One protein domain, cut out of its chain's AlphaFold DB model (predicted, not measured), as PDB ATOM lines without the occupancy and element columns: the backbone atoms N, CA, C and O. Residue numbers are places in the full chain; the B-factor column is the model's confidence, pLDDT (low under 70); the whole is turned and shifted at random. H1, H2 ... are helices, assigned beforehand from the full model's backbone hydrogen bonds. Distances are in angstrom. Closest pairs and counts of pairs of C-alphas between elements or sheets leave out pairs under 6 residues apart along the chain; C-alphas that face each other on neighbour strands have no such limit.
ATOM      1  N   ALA A  27      94.433 107.026 108.474       64.19
ATOM      2  CA  ALA A  27      95.032 106.006 109.340       64.19
ATOM      3  C   ALA A  27      96.058 106.534 110.375       64.19
ATOM      4  O   ALA A  27      95.988 106.121 111.532       64.19
ATOM      5  N   PRO A  28      96.983 107.468 110.060       70.62
ATOM      6  CA  PRO A  28      98.038 107.829 111.014       70.62
ATOM      7  C   PRO A  28      97.537 108.584 112.253       70.62
ATOM      8  O   PRO A  28      98.084 108.423 113.343       70.62
ATOM      9  N   LEU A  29      96.502 109.416 112.099       80.06
ATOM     10  CA  LEU A  29      95.915 110.180 113.204       80.06
ATOM     11  C   LEU A  29      95.106 109.274 114.128       80.06
ATOM     12  O   LEU A  29      95.253 109.355 115.345       80.06
ATOM     13  N   GLU A  30      94.291 108.394 113.553       77.44
ATOM     14  CA  GLU A  30      93.498 107.414 114.300       77.44
ATOM     15  C   GLU A  30      94.395 106.465 115.093       77.44
ATOM     16  O   GLU A  30      94.208 106.297 116.302       77.44
ATOM     17  N   LEU A  31      95.436 105.931 114.449       80.31
ATOM     18  CA  LEU A  31      96.401 105.050 115.100       80.31
ATOM     19  C   LEU A  31      97.178 105.778 116.207       80.31
ATOM     20  O   LEU A  31      97.440 105.192 117.257       80.31
ATOM     21  N   TYR A  32      97.471 107.072 116.040       87.69
ATOM     22  CA  TYR A  32      98.093 107.861 117.102       87.69
ATOM     23  C   TYR A  32      97.168 108.063 118.313       87.69
ATOM     24  O   TYR A  32      97.628 107.996 119.451       87.69
ATOM     25  N   ILE A  33      95.861 108.265 118.112       88.06
ATOM     26  CA  ILE A  33      94.896 108.342 119.227       88.06
ATOM     27  C   ILE A  33      94.825 107.008 119.956       88.06
ATOM     28  O   ILE A  33      94.875 106.982 121.184       88.06
ATOM     29  N   MET A  34      94.723 105.907 119.208       82.31
ATOM     30  CA  MET A  34      94.710 104.564 119.784       82.31
ATOM     31  C   MET A  34      95.981 104.300 120.598       82.31
ATOM     32  O   MET A  34      95.890 103.768 121.702       82.31
ATOM     33  N   HIS A  35      97.139 104.756 120.114       88.06
ATOM     34  CA  HIS A  35      98.404 104.704 120.847       88.06
ATOM     35  C   HIS A  35      98.379 105.543 122.137       88.06
ATOM     36  O   HIS A  35      98.756 105.067 123.204       88.06
ATOM     37  N   LEU A  36      97.870 106.779 122.098       91.56
ATOM     38  CA  LEU A  36      97.726 107.584 123.317       91.56
ATOM     39  C   LEU A  36      96.752 106.941 124.317       91.56
ATOM     40  O   LEU A  36      96.969 107.009 125.528       91.56
ATOM     41  N   ARG A  37      95.683 106.307 123.826       89.62
ATOM     42  CA  ARG A  37      94.730 105.572 124.658       89.62
ATOM     43  C   ARG A  37      95.379 104.344 125.300       89.62
ATOM     44  O   ARG A  37      95.159 104.120 126.487       89.62
ATOM     45  N   SER A  38      96.200 103.589 124.567       87.00
ATOM     46  CA  SER A  38      96.905 102.420 125.109       87.00
ATOM     47  C   SER A  38      97.992 102.792 126.127       87.00
ATOM     48  O   SER A  38      98.221 102.035 127.065       87.00
ATOM     49  N   GLU A  39      98.576 103.994 126.039       92.31
ATOM     50  CA  GLU A  39      99.427 104.573 127.096       92.31
ATOM     51  C   GLU A  39      98.645 105.001 128.362       92.31
ATOM     52  O   GLU A  39      99.231 105.542 129.306       92.31
ATOM     53  N   GLY A  40      97.319 104.835 128.394       93.88
ATOM     54  CA  GLY A  40      96.476 105.255 129.516       93.88
ATOM     55  C   GLY A  40      96.336 106.776 129.642       93.88
ATOM     56  O   GLY A  40      96.089 107.296 130.733       93.88
ATOM     57  N   ARG A  41      96.519 107.534 128.549       94.62
ATOM     58  CA  ARG A  41      96.306 108.990 128.562       94.62
ATOM     59  C   ARG A  41      94.820 109.297 128.704       94.62
ATOM     60  O   ARG A  41      93.992 108.708 128.016       94.62
ATOM     61  N   SER A  42      94.486 110.285 129.533       96.12
ATOM     62  CA  SER A  42      93.100 110.744 129.677       96.12
ATOM     63  C   SER A  42      92.540 111.291 128.364       96.12
ATOM     64  O   SER A  42      93.287 111.854 127.559       96.12
ATOM     65  N   ASP A  43      91.222 111.217 128.186       93.38
ATOM     66  CA  ASP A  43      90.546 111.716 126.981       93.38
ATOM     67  C   ASP A  43      90.884 113.181 126.709       93.38
ATOM     68  O   ASP A  43      91.260 113.540 125.599       93.38
ATOM     69  N   ASN A  44      90.885 114.031 127.741       94.12
ATOM     70  CA  ASN A  44      91.271 115.435 127.593       94.12
ATOM     71  C   ASN A  44      92.709 115.600 127.058       94.12
ATOM     72  O   ASN A  44      92.992 116.493 126.262       94.12
ATOM     73  N   THR A  45      93.629 114.718 127.457       93.81
ATOM     74  CA  THR A  45      95.001 114.719 126.927       93.81
ATOM     75  C   THR A  45      95.022 114.293 125.461       93.81
ATOM     76  O   THR A  45      95.712 114.937 124.668       93.81
ATOM     77  N   GLN A  46      94.246 113.268 125.094       92.81
ATOM     78  CA  GLN A  46      94.095 112.808 123.709       92.81
ATOM     79  C   GLN A  46      93.529 113.934 122.823       92.81
ATOM     80  O   GLN A  46      94.158 114.317 121.836       92.81
ATOM     81  N   TYR A  47      92.418 114.561 123.228       92.81
ATOM     82  CA  TYR A  47      91.811 115.699 122.524       92.81
ATOM     83  C   TYR A  47      92.776 116.877 122.381       92.81
ATOM     84  O   TYR A  47      92.920 117.454 121.302       92.81
ATOM     85  N   ALA A  48      93.485 117.232 123.454       95.31
ATOM     86  CA  ALA A  48      94.432 118.336 123.414       95.31
ATOM     87  C   ALA A  48      95.653 118.026 122.526       95.31
ATOM     88  O   ALA A  48      96.250 118.951 121.966       95.31
ATOM     89  N   ALA A  49      96.060 116.760 122.405       95.38
ATOM     90  CA  ALA A  49      97.094 116.338 121.466       95.38
ATOM     91  C   ALA A  49      96.596 116.449 120.019       95.38
ATOM     92  O   ALA A  49      97.253 117.091 119.202       95.38
ATOM     93  N   LEU A  50      95.401 115.933 119.731       91.88
ATOM     94  CA  LEU A  50      94.791 116.014 118.404       91.88
ATOM     95  C   LEU A  50      94.592 117.437 117.921       91.88
ATOM     96  O   LEU A  50      94.995 117.759 116.813       91.88
ATOM     97  N   TYR A  51      94.033 118.307 118.758       93.81
ATOM     98  CA  TYR A  51      93.832 119.708 118.396       93.81
ATOM     99  C   TYR A  51      95.147 120.386 117.988       93.81
ATOM    100  O   TYR A  51      95.213 121.140 117.017       93.81
ATOM    101  N   ARG A  52      96.224 120.102 118.727       96.25
ATOM    102  CA  ARG A  52      97.554 120.650 118.445       96.25
ATOM    103  C   ARG A  52      98.144 120.091 117.158       96.25
ATOM    104  O   ARG A  52      98.711 120.853 116.381       96.25
ATOM    105  N   LEU A  53      97.978 118.794 116.933       95.06
ATOM    106  CA  LEU A  53      98.435 118.139 115.719       95.06
ATOM    107  C   LEU A  53      97.658 118.638 114.495       95.06
ATOM    108  O   LEU A  53      98.275 119.012 113.508       95.06
ATOM    109  N   PHE A  54      96.334 118.763 114.593       91.75
ATOM    110  CA  PHE A  54      95.492 119.345 113.551       91.75
ATOM    111  C   PHE A  54      95.941 120.765 113.200       91.75
ATOM    112  O   PHE A  54      96.168 121.064 112.036       91.75
ATOM    113  N   LYS A  55      96.194 121.611 114.208       95.06
ATOM    114  CA  LYS A  55      96.717 122.968 113.989       95.06
ATOM    115  C   LYS A  55      98.039 122.981 113.212       95.06
ATOM    116  O   LYS A  55      98.270 123.896 112.428       95.06
ATOM    117  N   TYR A  56      98.909 122.001 113.437       95.62
ATOM    118  CA  TYR A  56     100.153 121.860 112.682       95.62
ATOM    119  C   TYR A  56      99.921 121.366 111.250       95.62
ATOM    120  O   TYR A  56     100.500 121.913 110.318       95.62
ATOM    121  N   LEU A  57      99.061 120.364 111.068       90.88
ATOM    122  CA  LEU A  57      98.749 119.817 109.749       90.88
ATOM    123  C   LEU A  57      98.068 120.855 108.852       90.88
ATOM    124  O   LEU A  57      98.472 121.003 107.704       90.88
ATOM    125  N   SER A  58      97.130 121.641 109.387       91.06
ATOM    126  CA  SER A  58      96.535 122.767 108.657       91.06
ATOM    127  C   SER A  58      97.584 123.806 108.262       91.06
ATOM    128  O   SER A  58      97.561 124.306 107.146       91.06
ATOM    129  N   TRP A  59      98.556 124.092 109.135       97.00
ATOM    130  CA  TRP A  59      99.648 125.006 108.798       97.00
ATOM    131  C   TRP A  59     100.542 124.472 107.665       97.00
ATOM    132  O   TRP A  59     101.000 125.250 106.830       97.00
ATOM    133  N   LEU A  60     100.787 123.157 107.604       91.12
ATOM    134  CA  LEU A  60     101.496 122.541 106.476       91.12
ATOM    135  C   LEU A  60     100.683 122.645 105.181       91.12
ATOM    136  O   LEU A  60     101.231 123.024 104.148       91.12
ATOM    137  N   GLU A  61      99.384 122.359 105.250       88.94
ATOM    138  CA  GLU A  61      98.466 122.435 104.112       88.94
ATOM    139  C   GLU A  61      98.379 123.857 103.542       88.94
ATOM    140  O   GLU A  61      98.511 124.043 102.334       88.94
ATOM    141  N   GLU A  62      98.285 124.876 104.402       94.81
ATOM    142  CA  GLU A  62      98.335 126.294 104.013       94.81
ATOM    143  C   GLU A  62      99.638 126.668 103.287       94.81
ATOM    144  O   GLU A  62      99.669 127.596 102.479       94.81
ATOM    145  N   LYS A  63     100.730 125.945 103.557       94.62
ATOM    146  CA  LYS A  63     102.021 126.102 102.873       94.62
ATOM    147  C   LYS A  63     102.155 125.231 101.622       94.62
ATOM    148  O   LYS A  63     103.219 125.240 101.007       94.62
ATOM    149  N   GLY A  64     101.118 124.480 101.250       91.75
ATOM    150  CA  GLY A  64     101.162 123.509 100.156       91.75
ATOM    151  C   GLY A  64     102.101 122.333 100.438       91.75
ATOM    152  O   GLY A  64     102.562 121.672  99.509       91.75
ATOM    153  N   MET A  65     102.427 122.086 101.709       89.00
ATOM    154  CA  MET A  65     103.332 121.022 102.127       89.00
ATOM    155  C   MET A  65     102.548 119.798 102.580       89.00
ATOM    156  O   MET A  65     101.559 119.888 103.307       89.00
ATOM    157  N   ARG A  66     103.045 118.622 102.205       82.50
ATOM    158  CA  ARG A  66     102.540 117.351 102.726       82.50
ATOM    159  C   ARG A  66     103.310 116.951 103.983       82.50
ATOM    160  O   ARG A  66     104.484 117.288 104.137       82.50
ATOM    161  N   MET A  67     102.670 116.204 104.877       82.19
ATOM    162  CA  MET A  67     103.272 115.769 106.146       82.19
ATOM    163  C   MET A  67     104.544 114.924 105.958       82.19
ATOM    164  O   MET A  67     105.508 115.100 106.696       82.19
ATOM    165  N   ASP A  68     104.563 114.050 104.950       76.25
ATOM    166  CA  ASP A  68     105.716 113.228 104.541       76.25
ATOM    167  C   ASP A  68     106.876 114.060 103.965       76.25
ATOM    168  O   ASP A  68     108.007 113.583 103.860       76.25
ATOM    169  N   SER A  69     106.605 115.317 103.606       79.25
ATOM    170  CA  SER A  69     107.598 116.254 103.096       79.25
ATOM    171  C   SER A  69     108.167 117.216 104.136       79.25
ATOM    172  O   SER A  69     109.196 117.840 103.870       79.25
ATOM    173  N   ALA A  70     107.540 117.302 105.311       83.31
ATOM    174  CA  ALA A  70     107.912 118.242 106.356       83.31
ATOM    175  C   ALA A  70     109.291 117.919 106.952       83.31
ATOM    176  O   ALA A  70     109.592 116.786 107.334       83.31
ATOM    177  N   THR A  71     110.129 118.944 107.075       86.88
ATOM    178  CA  THR A  71     111.472 118.857 107.651       86.88
ATOM    179  C   THR A  71     111.511 119.391 109.083       86.88
ATOM    180  O   THR A  71     110.593 120.051 109.580       86.88
ATOM    181  N   ALA A  72     112.637 119.176 109.769       83.94
ATOM    182  CA  ALA A  72     112.873 119.771 111.085       83.94
ATOM    183  C   ALA A  72     112.873 121.314 111.062       83.94
ATOM    184  O   ALA A  72     112.611 121.937 112.095       83.94
ATOM    185  N   LEU A  73     113.178 121.939 109.918       87.19
ATOM    186  CA  LEU A  73     113.107 123.393 109.765       87.19
ATOM    187  C   LEU A  73     111.655 123.871 109.714       87.19
ATOM    188  O   LEU A  73     111.341 124.872 110.352       87.19
ATOM    189  N   ASP A  74     110.767 123.113 109.077       90.00
ATOM    190  CA  ASP A  74     109.340 123.444 108.999       90.00
ATOM    191  C   ASP A  74     108.673 123.351 110.372       90.00
ATOM    192  O   ASP A  74     107.942 124.251 110.780       90.00
ATOM    193  N   VAL A  75     109.007 122.317 111.154       91.81
ATOM    194  CA  VAL A  75     108.560 122.206 112.553       91.81
ATOM    195  C   VAL A  75     109.049 123.402 113.377       91.81
ATOM    196  O   VAL A  75     108.290 123.966 114.168       91.81
ATOM    197  N   LYS A  76     110.307 123.827 113.198       92.12
ATOM    198  CA  LYS A  76     110.840 125.017 113.882       92.12
ATOM    199  C   LYS A  76     110.119 126.293 113.450       92.12
ATOM    200  O   LYS A  76     109.786 127.093 114.321       92.12
ATOM    201  N   ALA A  77     109.867 126.467 112.155       95.44
ATOM    202  CA  ALA A  77     109.157 127.620 111.610       95.44
ATOM    203  C   ALA A  77     107.728 127.704 112.161       95.44
ATOM    204  O   ALA A  77     107.315 128.757 112.642       95.44
ATOM    205  N   PHE A  78     107.012 126.580 112.208       96.50
ATOM    206  CA  PHE A  78     105.695 126.503 112.836       96.50
ATOM    207  C   PHE A  78     105.734 126.890 114.319       96.50
ATOM    208  O   PHE A  78     104.944 127.713 114.782       96.50
ATOM    209  N   LEU A  79     106.677 126.330 115.084       95.69
ATOM    210  CA  LEU A  79     106.811 126.622 116.514       95.69
ATOM    211  C   LEU A  79     107.226 128.076 116.787       95.69
ATOM    212  O   LEU A  79     106.878 128.615 117.840       95.69
ATOM    213  N   ALA A  80     107.951 128.714 115.868       95.31
ATOM    214  CA  ALA A  80     108.327 130.120 115.977       95.31
ATOM    215  C   ALA A  80     107.108 131.058 115.946       95.31
ATOM    216  O   ALA A  80     107.157 132.105 116.581       95.31
ATOM    217  N   GLY A  81     105.995 130.649 115.321       94.94
ATOM    218  CA  GLY A  81     104.749 131.425 115.253       94.94
ATOM    219  C   GLY A  81     103.931 131.499 116.553       94.94
ATOM    220  O   GLY A  81     102.819 132.014 116.541       94.94
ATOM    221  N   PHE A  82     104.429 130.959 117.671       94.31
ATOM    222  CA  PHE A  82     103.745 131.005 118.969       94.31
ATOM    223  C   PHE A  82     104.504 131.882 119.964       94.31
ATOM    224  O   PHE A  82     105.545 131.454 120.463       94.31
ATOM    225  N   ASP A  83     103.951 133.031 120.348       94.25
ATOM    226  CA  ASP A  83     104.590 133.948 121.312       94.25
ATOM    227  C   ASP A  83     104.650 133.368 122.728       94.25
ATOM    228  O   ASP A  83     105.646 133.482 123.446       94.25
ATOM    229  N   VAL A  84     103.591 132.662 123.129       95.56
ATOM    230  CA  VAL A  84     103.493 132.083 124.468       95.56
ATOM    231  C   VAL A  84     104.369 130.833 124.571       95.56
ATOM    232  O   VAL A  84     104.031 129.763 124.051       95.56
ATOM    233  N   VAL A  85     105.462 130.938 125.333       93.06
ATOM    234  CA  VAL A  85     106.451 129.862 125.543       93.06
ATOM    235  C   VAL A  85     105.804 128.557 126.018       93.06
ATOM    236  O   VAL A  85     106.155 127.476 125.541       93.06
ATOM    237  N   ALA A  86     104.833 128.628 126.932       92.94
ATOM    238  CA  ALA A  86     104.134 127.445 127.432       92.94
ATOM    239  C   ALA A  86     103.354 126.718 126.321       92.94
ATOM    240  O   ALA A  86     103.412 125.490 126.222       92.94
ATOM    241  N   THR A  87     102.668 127.465 125.456       93.88
ATOM    242  CA  THR A  87     101.941 126.920 124.303       93.88
ATOM    243  C   THR A  87     102.906 126.300 123.302       93.88
ATOM    244  O   THR A  87     102.701 125.155 122.897       93.88
ATOM    245  N   ARG A  88     104.006 126.999 122.992       96.06
ATOM    246  CA  ARG A  88     105.076 126.504 122.117       96.06
ATOM    247  C   ARG A  88     105.648 125.172 122.613       96.06
ATOM    248  O   ARG A  88     105.789 124.233 121.838       96.06
ATOM    249  N   ARG A  89     105.910 125.045 123.919       92.94
ATOM    250  CA  ARG A  89     106.410 123.800 124.532       92.94
ATOM    251  C   ARG A  89     105.414 122.654 124.453       92.94
ATOM    252  O   ARG A  89     105.803 121.539 124.121       92.94
ATOM    253  N   ARG A  90     104.137 122.914 124.748       94.81
ATOM    254  CA  ARG A  90     103.079 121.897 124.639       94.81
ATOM    255  C   ARG A  90     102.927 121.418 123.197       94.81
ATOM    256  O   ARG A  90     102.778 120.224 122.976       94.81
ATOM    257  N   MET A  91     103.015 122.335 122.235       96.38
ATOM    258  CA  MET A  91     103.001 122.007 120.812       96.38
ATOM    259  C   MET A  91     104.199 121.132 120.429       96.38
ATOM    260  O   MET A  91     104.019 120.046 119.891       96.38
ATOM    261  N   ALA A  92     105.412 121.548 120.800       93.94
ATOM    262  CA  ALA A  92     106.631 120.792 120.528       93.94
ATOM    263  C   ALA A  92     106.597 119.378 121.132       93.94
ATOM    264  O   ALA A  92     107.036 118.428 120.491       93.94
ATOM    265  N   ALA A  93     106.057 119.225 122.345       95.44
ATOM    266  CA  ALA A  93     105.919 117.923 122.993       95.44
ATOM    267  C   ALA A  93     104.970 116.989 122.227       95.44
ATOM    268  O   ALA A  93     105.308 115.825 122.023       95.44
ATOM    269  N   VAL A  94     103.822 117.500 121.767       96.06
ATOM    270  CA  VAL A  94     102.859 116.717 120.976       96.06
ATOM    271  C   VAL A  94     103.452 116.316 119.630       96.06
ATOM    272  O   VAL A  94     103.384 115.143 119.280       96.06
ATOM    273  N   LEU A  95     104.079 117.251 118.908       95.12
ATOM    274  CA  LEU A  95     104.712 116.950 117.621       95.12
ATOM    275  C   LEU A  95     105.832 115.925 117.779       95.12
ATOM    276  O   LEU A  95     105.913 114.976 117.009       95.12
ATOM    277  N   LYS A  96     106.660 116.062 118.819       91.81
ATOM    278  CA  LYS A  96     107.704 115.084 119.132       91.81
ATOM    279  C   LYS A  96     107.125 113.692 119.390       91.81
ATOM    280  O   LYS A  96     107.661 112.724 118.861       91.81
ATOM    281  N   GLY A  97     106.067 113.594 120.196       94.25
ATOM    282  CA  GLY A  97     105.391 112.323 120.472       94.25
ATOM    283  C   GLY A  97     104.828 111.687 119.204       94.25
ATOM    284  O   GLY A  97     105.049 110.504 118.968       94.25
ATOM    285  N   PHE A  98     104.197 112.494 118.352       93.19
ATOM    286  CA  PHE A  98     103.623 112.040 117.091       93.19
ATOM    287  C   PHE A  98     104.682 111.546 116.099       93.19
ATOM    288  O   PHE A  98     104.571 110.435 115.596       93.19
ATOM    289  N   TYR A  99     105.750 112.313 115.860       88.00
ATOM    290  CA  TYR A  99     106.826 111.868 114.970       88.00
ATOM    291  C   TYR A  99     107.538 110.624 115.494       88.00
ATOM    292  O   TYR A  99     107.877 109.746 114.707       88.00
ATOM    293  N   ARG A 100     107.740 110.523 116.814       89.38
ATOM    294  CA  ARG A 100     108.275 109.305 117.430       89.38
ATOM    295  C   ARG A 100     107.365 108.109 117.146       89.38
ATOM    296  O   ARG A 100     107.860 107.099 116.665       89.38
ATOM    297  N   PHE A 101     106.058 108.258 117.364       89.25
ATOM    298  CA  PHE A 101     105.068 107.229 117.045       89.25
ATOM    299  C   PHE A 101     105.146 106.795 115.572       89.25
ATOM    300  O   PHE A 101     105.221 105.599 115.304       89.25
ATOM    301  N   LEU A 102     105.212 107.749 114.633       83.88
ATOM    302  CA  LEU A 102     105.326 107.447 113.204       83.88
ATOM    303  C   LEU A 102     106.592 106.643 112.873       83.88
ATOM    304  O   LEU A 102     106.526 105.672 112.132       83.88
ATOM    305  N   ILE A 103     107.739 107.033 113.435       82.88
ATOM    306  CA  ILE A 103     109.020 106.348 113.200       82.88
ATOM    307  C   ILE A 103     109.018 104.934 113.798       82.88
ATOM    308  O   ILE A 103     109.617 104.030 113.224       82.88
ATOM    309  N   GLU A 104     108.383 104.750 114.956       84.06
ATOM    310  CA  GLU A 104     108.339 103.465 115.664       84.06
ATOM    311  C   GLU A 104     107.387 102.453 115.014       84.06
ATOM    312  O   GLU A 104     107.645 101.257 115.103       84.06
ATOM    313  N   HIS A 105     106.305 102.910 114.373       76.75
ATOM    314  CA  HIS A 105     105.226 102.029 113.903       76.75
ATOM    315  C   HIS A 105     105.119 101.917 112.376       76.75
ATOM    316  O   HIS A 105     104.390 101.056 111.891       76.75
ATOM    317  N   PHE A 106     105.824 102.757 111.611       74.38
ATOM    318  CA  PHE A 106     105.780 102.740 110.148       74.38
ATOM    319  C   PHE A 106     107.200 102.716 109.574       74.38
ATOM    320  O   PHE A 106     107.838 103.758 109.397       74.38
ATOM    321  N   ASP A 107     107.691 101.517 109.250       65.38
ATOM    322  CA  ASP A 107     109.020 101.311 108.656       65.38
ATOM    323  C   ASP A 107     109.208 102.117 107.358       65.38
ATOM    324  O   ASP A 107     110.264 102.704 107.130       65.38
ATOM    325  N   GLU A 108     108.149 102.256 106.561       59.16
ATOM    326  CA  GLU A 108     108.137 103.059 105.333       59.16
ATOM    327  C   GLU A 108     108.468 104.537 105.600       59.16
ATOM    328  O   GLU A 108     109.199 105.175 104.843       59.16
ATOM    329  N   VAL A 109     107.981 105.091 106.716       59.31
ATOM    330  CA  VAL A 109     108.280 106.472 107.122       59.31
ATOM    331  C   VAL A 109     109.740 106.592 107.541       59.31
ATOM    332  O   VAL A 109     110.396 107.583 107.212       59.31
ATOM    333  N   ARG A 110     110.286 105.579 108.223       59.03
ATOM    334  CA  ARG A 110     111.713 105.530 108.564       59.03
ATOM    335  C   ARG A 110     112.574 105.550 107.301       59.03
ATOM    336  O   ARG A 110     113.539 106.313 107.249       59.03
ATOM    337  N   ASP A 111     112.200 104.783 106.284       59.88
ATOM    338  CA  ASP A 111     112.954 104.669 105.034       59.88
ATOM    339  C   ASP A 111     112.857 105.952 104.183       59.88
ATOM    340  O   ASP A 111     113.864 106.444 103.662       59.88
ATOM    341  N   VAL A 112     111.681 106.590 104.129       59.16
ATOM    342  CA  VAL A 112     111.502 107.906 103.487       59.16
ATOM    343  C   VAL A 112     112.309 108.995 104.202       59.16
ATOM    344  O   VAL A 112     112.964 109.805 103.544       59.16
ATOM    345  N   LEU A 113     112.339 109.016 105.536       57.47
ATOM    346  CA  LEU A 113     113.174 109.965 106.283       57.47
ATOM    347  C   LEU A 113     114.672 109.700 106.044       57.47
ATOM    348  O   LEU A 113     115.427 110.643 105.793       57.47
ATOM    349  N   ALA A 114     115.085 108.428 106.036       61.75
ATOM    350  CA  ALA A 114     116.455 108.014 105.741       61.75
ATOM    351  C   ALA A 114     116.918 108.470 104.349       61.75
ATOM    352  O   ALA A 114     118.007 109.036 104.224       61.75
ATOM    353  N   SER A 115     116.077 108.300 103.324       57.66
ATOM    354  CA  SER A 115     116.372 108.728 101.947       57.66
ATOM    355  C   SER A 115     116.517 110.247 101.787       57.66
ATOM    356  O   SER A 115     117.272 110.706 100.933       57.66
ATOM    357  N   ARG A 116     115.893 111.048 102.660       57.28
ATOM    358  CA  ARG A 116     116.045 112.516 102.701       57.28
ATOM    359  C   ARG A 116     117.292 112.980 103.462       57.28
ATOM    360  O   ARG A 116     117.378 114.134 103.878       57.28
ATOM    361  N   GLY A 117     118.247 112.081 103.698       42.41
ATOM    362  CA  GLY A 117     119.474 112.365 104.443       42.41
ATOM    363  C   GLY A 117     119.258 112.520 105.949       42.41
ATOM    364  O   GLY A 117     120.210 112.780 106.689       42.41
ATOM    365  N   MET A 118     118.033 112.314 106.441       43.19
ATOM    366  CA  MET A 118     117.784 112.196 107.868       43.19
ATOM    367  C   MET A 118     118.077 110.756 108.262       43.19
ATOM    368  O   MET A 118     117.194 109.909 108.255       43.19
ATOM    369  N   LYS A 119     119.336 110.465 108.616       44.59
ATOM    370  CA  LYS A 119     119.713 109.211 109.286       44.59
ATOM    371  C   LYS A 119     119.032 109.172 110.657       44.59
ATOM    372  O   LYS A 119     119.643 109.439 111.689       44.59
ATOM    373  N   VAL A 120     117.742 108.851 110.667       46.09
ATOM    374  CA  VAL A 120     116.977 108.554 111.869       46.09
ATOM    375  C   VAL A 120     117.371 107.138 112.283       46.09
ATOM    376  O   VAL A 120     116.587 106.200 112.230       46.09
ATOM    377  N   LYS A 121     118.610 106.972 112.771       43.06
ATOM    378  CA  LYS A 121     118.713 106.157 113.979       43.06
ATOM    379  C   LYS A 121     117.786 106.890 114.936       43.06
ATOM    380  O   LYS A 121     117.990 108.087 115.144       43.06
ATOM    381  N   ALA A 122     116.740 106.238 115.429       46.66
ATOM    382  CA  ALA A 122     115.943 106.731 116.546       46.66
ATOM    383  C   ALA A 122     116.838 106.791 117.797       46.66
ATOM    384  O   ALA A 122     116.598 106.149 118.808       46.66
ATOM    385  N   ASP A 123     117.957 107.497 117.695       42.34
ATOM    386  CA  ASP A 123     118.889 107.697 118.756       42.34
ATOM    387  C   ASP A 123     118.224 108.746 119.619       42.34
ATOM    388  O   ASP A 123     117.943 109.872 119.178       42.34
ATOM    389  N   ALA A 124     117.923 108.341 120.847       42.97
ATOM    390  CA  ALA A 124     117.425 109.217 121.882       42.97
ATOM    391  C   ALA A 124     118.187 110.554 121.860       42.97
ATOM    392  O   ALA A 124     117.552 111.585 122.039       42.97
ATOM    393  N   ALA A 125     119.479 110.562 121.497       44.25
ATOM    394  CA  ALA A 125     120.318 111.739 121.287       44.25
ATOM    395  C   ALA A 125     119.765 112.822 120.329       44.25
ATOM    396  O   ALA A 125     119.910 114.002 120.637       44.25
ATOM    397  N   PHE A 126     119.110 112.505 119.202       48.25
ATOM    398  CA  PHE A 126     118.544 113.535 118.301       48.25
ATOM    399  C   PHE A 126     117.367 114.255 118.968       48.25
ATOM    400  O   PHE A 126     117.308 115.486 119.046       48.25
ATOM    401  N   PHE A 127     116.454 113.468 119.532       49.53
ATOM    402  CA  PHE A 127     115.307 113.971 120.275       49.53
ATOM    403  C   PHE A 127     115.701 114.601 121.618       49.53
ATOM    404  O   PHE A 127     114.967 115.464 122.113       49.53
ATOM    405  N   GLU A 128     116.830 114.197 122.201       43.59
ATOM    406  CA  GLU A 128     117.457 114.774 123.391       43.59
ATOM    407  C   GLU A 128     118.195 116.071 123.038       43.59
ATOM    408  O   GLU A 128     118.105 117.011 123.806       43.59
ATOM    409  N   LYS A 129     118.746 116.230 121.826       46.41
ATOM    410  CA  LYS A 129     119.317 117.493 121.312       46.41
ATOM    411  C   LYS A 129     118.241 118.543 121.022       46.41
ATOM    412  O   LYS A 129     118.388 119.692 121.434       46.41
ATOM    413  N   VAL A 130     117.119 118.156 120.402       41.22
ATOM    414  CA  VAL A 130     115.928 119.025 120.247       41.22
ATOM    415  C   VAL A 130     115.331 119.390 121.619       41.22
ATOM    416  O   VAL A 130     114.880 120.517 121.844       41.22
ATOM    417  N   TYR A 131     115.391 118.465 122.581       38.81
ATOM    418  CA  TYR A 131     114.960 118.690 123.961       38.81
ATOM    419  C   TYR A 131     115.941 119.564 124.767       38.81
ATOM    420  O   TYR A 131     115.514 120.474 125.463       38.81
ATOM    421  N   ARG A 132     117.257 119.379 124.638       39.28
ATOM    422  CA  ARG A 132     118.293 120.195 125.288       39.28
ATOM    423  C   ARG A 132     118.305 121.604 124.732       39.28
ATOM    424  O   ARG A 132     118.359 122.535 125.520       39.28
ATOM    425  N   ALA A 133     118.142 121.783 123.423       38.12
ATOM    426  CA  ALA A 133     117.972 123.108 122.825       38.12
ATOM    427  C   ALA A 133     116.744 123.854 123.389       38.12
ATOM    428  O   ALA A 133     116.773 125.073 123.518       38.12
ATOM    429  N   SER A 134     115.690 123.136 123.799       31.91
ATOM    430  CA  SER A 134     114.523 123.721 124.482       31.91
ATOM    431  C   SER A 134     114.665 123.814 126.014       31.91
ATOM    432  O   SER A 134     113.932 124.584 126.642       31.91
ATOM    433  N   ARG A 135     115.627 123.091 126.613       31.31
ATOM    434  CA  ARG A 135     115.967 123.100 128.053       31.31
ATOM    435  C   ARG A 135     117.033 124.135 128.428       31.31
ATOM    436  O   ARG A 135     116.968 124.686 129.520       31.31
ATOM    437  N   LEU A 136     117.982 124.426 127.537       30.55
ATOM    438  CA  LEU A 136     119.086 125.375 127.752       30.55
ATOM    439  C   LEU A 136     118.622 126.842 127.837       30.55
ATOM    440  O   LEU A 136     119.377 127.688 128.289       30.55
ATOM    441  N   GLY A 137     117.362 127.127 127.492       33.78
ATOM    442  CA  GLY A 137     116.700 128.409 127.754       33.78
ATOM    443  C   GLY A 137     115.784 128.416 128.985       33.78
ATOM    444  O   GLY A 137     114.923 129.285 129.084       33.78
TER     445      GLY A 137
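This is residues 27 to 137 of the 189 residues of the protein "Core-binding (CB) domain-containing protein" of Thermofilaceae archaeon (UniProt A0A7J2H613). A long helix, H4, runs through the middle; H1 and H2, a helical hairpin, cross it on one side, and H6 runs alongside it on the other with little contact. H3 folds back along the beginning of H4, while H5 turns off at a corner from its end. The printed part has 111 residues with six named helices, H1 to H6 in order along the chain, and no named strand; the class is all helix. It is compact, with a radius of gyration of the C-alphas of 13.9 A, and rounded, spanning 36 by 33 by 31 A.

H1, residues 27 to 38, and H2, residues 43 to 62, form a helical hairpin at a shallow tilt of 23 degrees, opposite ways; their closest C-alphas, of Leu 36 and Gln 46, are 6.4 A apart. H4, residues 85 to 105, is the hub, touching four other helices. H1 and H4 only just touch, with 3 pairs of C-alphas within 8 A, the closest those of Tyr 32 and Phe 98 at 6.9 A; they are about perpendicular at 77 degrees. H2 touches H4 with residues 49 to 53 alone, about perpendicular at 89 degrees, the C-alphas of Ala 49 and Val 94 coming closest at 5.8 A. H3, residues 72 to 80, forms a helical hairpin with H4, a shallow tilt of 26 degrees, opposite ways; the closest C-alphas, of Leu 79 and Arg 88, are 5.9 A apart. H2 and H3 are close but not clearly touching, the closest C-alphas being those of Tyr 56 and Phe 78 at 7.2 A. H5, residues 107 to 115, and H4 touch only at the corner, and only just, with 3 pairs of C-alphas within 8 A; those of Ile 103 and Arg 110 are closest at 5.4 A. H6, residues 124 to 135, is close to H4 but not clearly touching: the closest C-alphas, of Lys 96 and Phe 127, are 7.8 A apart, at a shallow tilt of 5 degrees, opposite ways. The helix packing is part aligned, part crossed. H5 and H6 are apart. In H1 to H6 every O i to N i+4 pair is within hydrogen-bond range.

H1 begins at C-alpha 27, (95.032, 106.006, 109.340), and measures 16.3 A. H2 measures 28.3 A, H3 12.3 A. H4 measures 30.2 A, from C-alpha 85 at (106.451, 129.862, 125.543). H5 measures 12.4 A; H6, 15.3 A, ends at C-alpha 135, (115.967, 123.100, 128.053).

The C-alphas farthest apart, of Asp 43 and Gly 117, are 36.7 A apart. The printed part has no cut and no long link. The mean pLDDT of the printed part is 78.0; residue 27 and residues 107 to 137 are under 70.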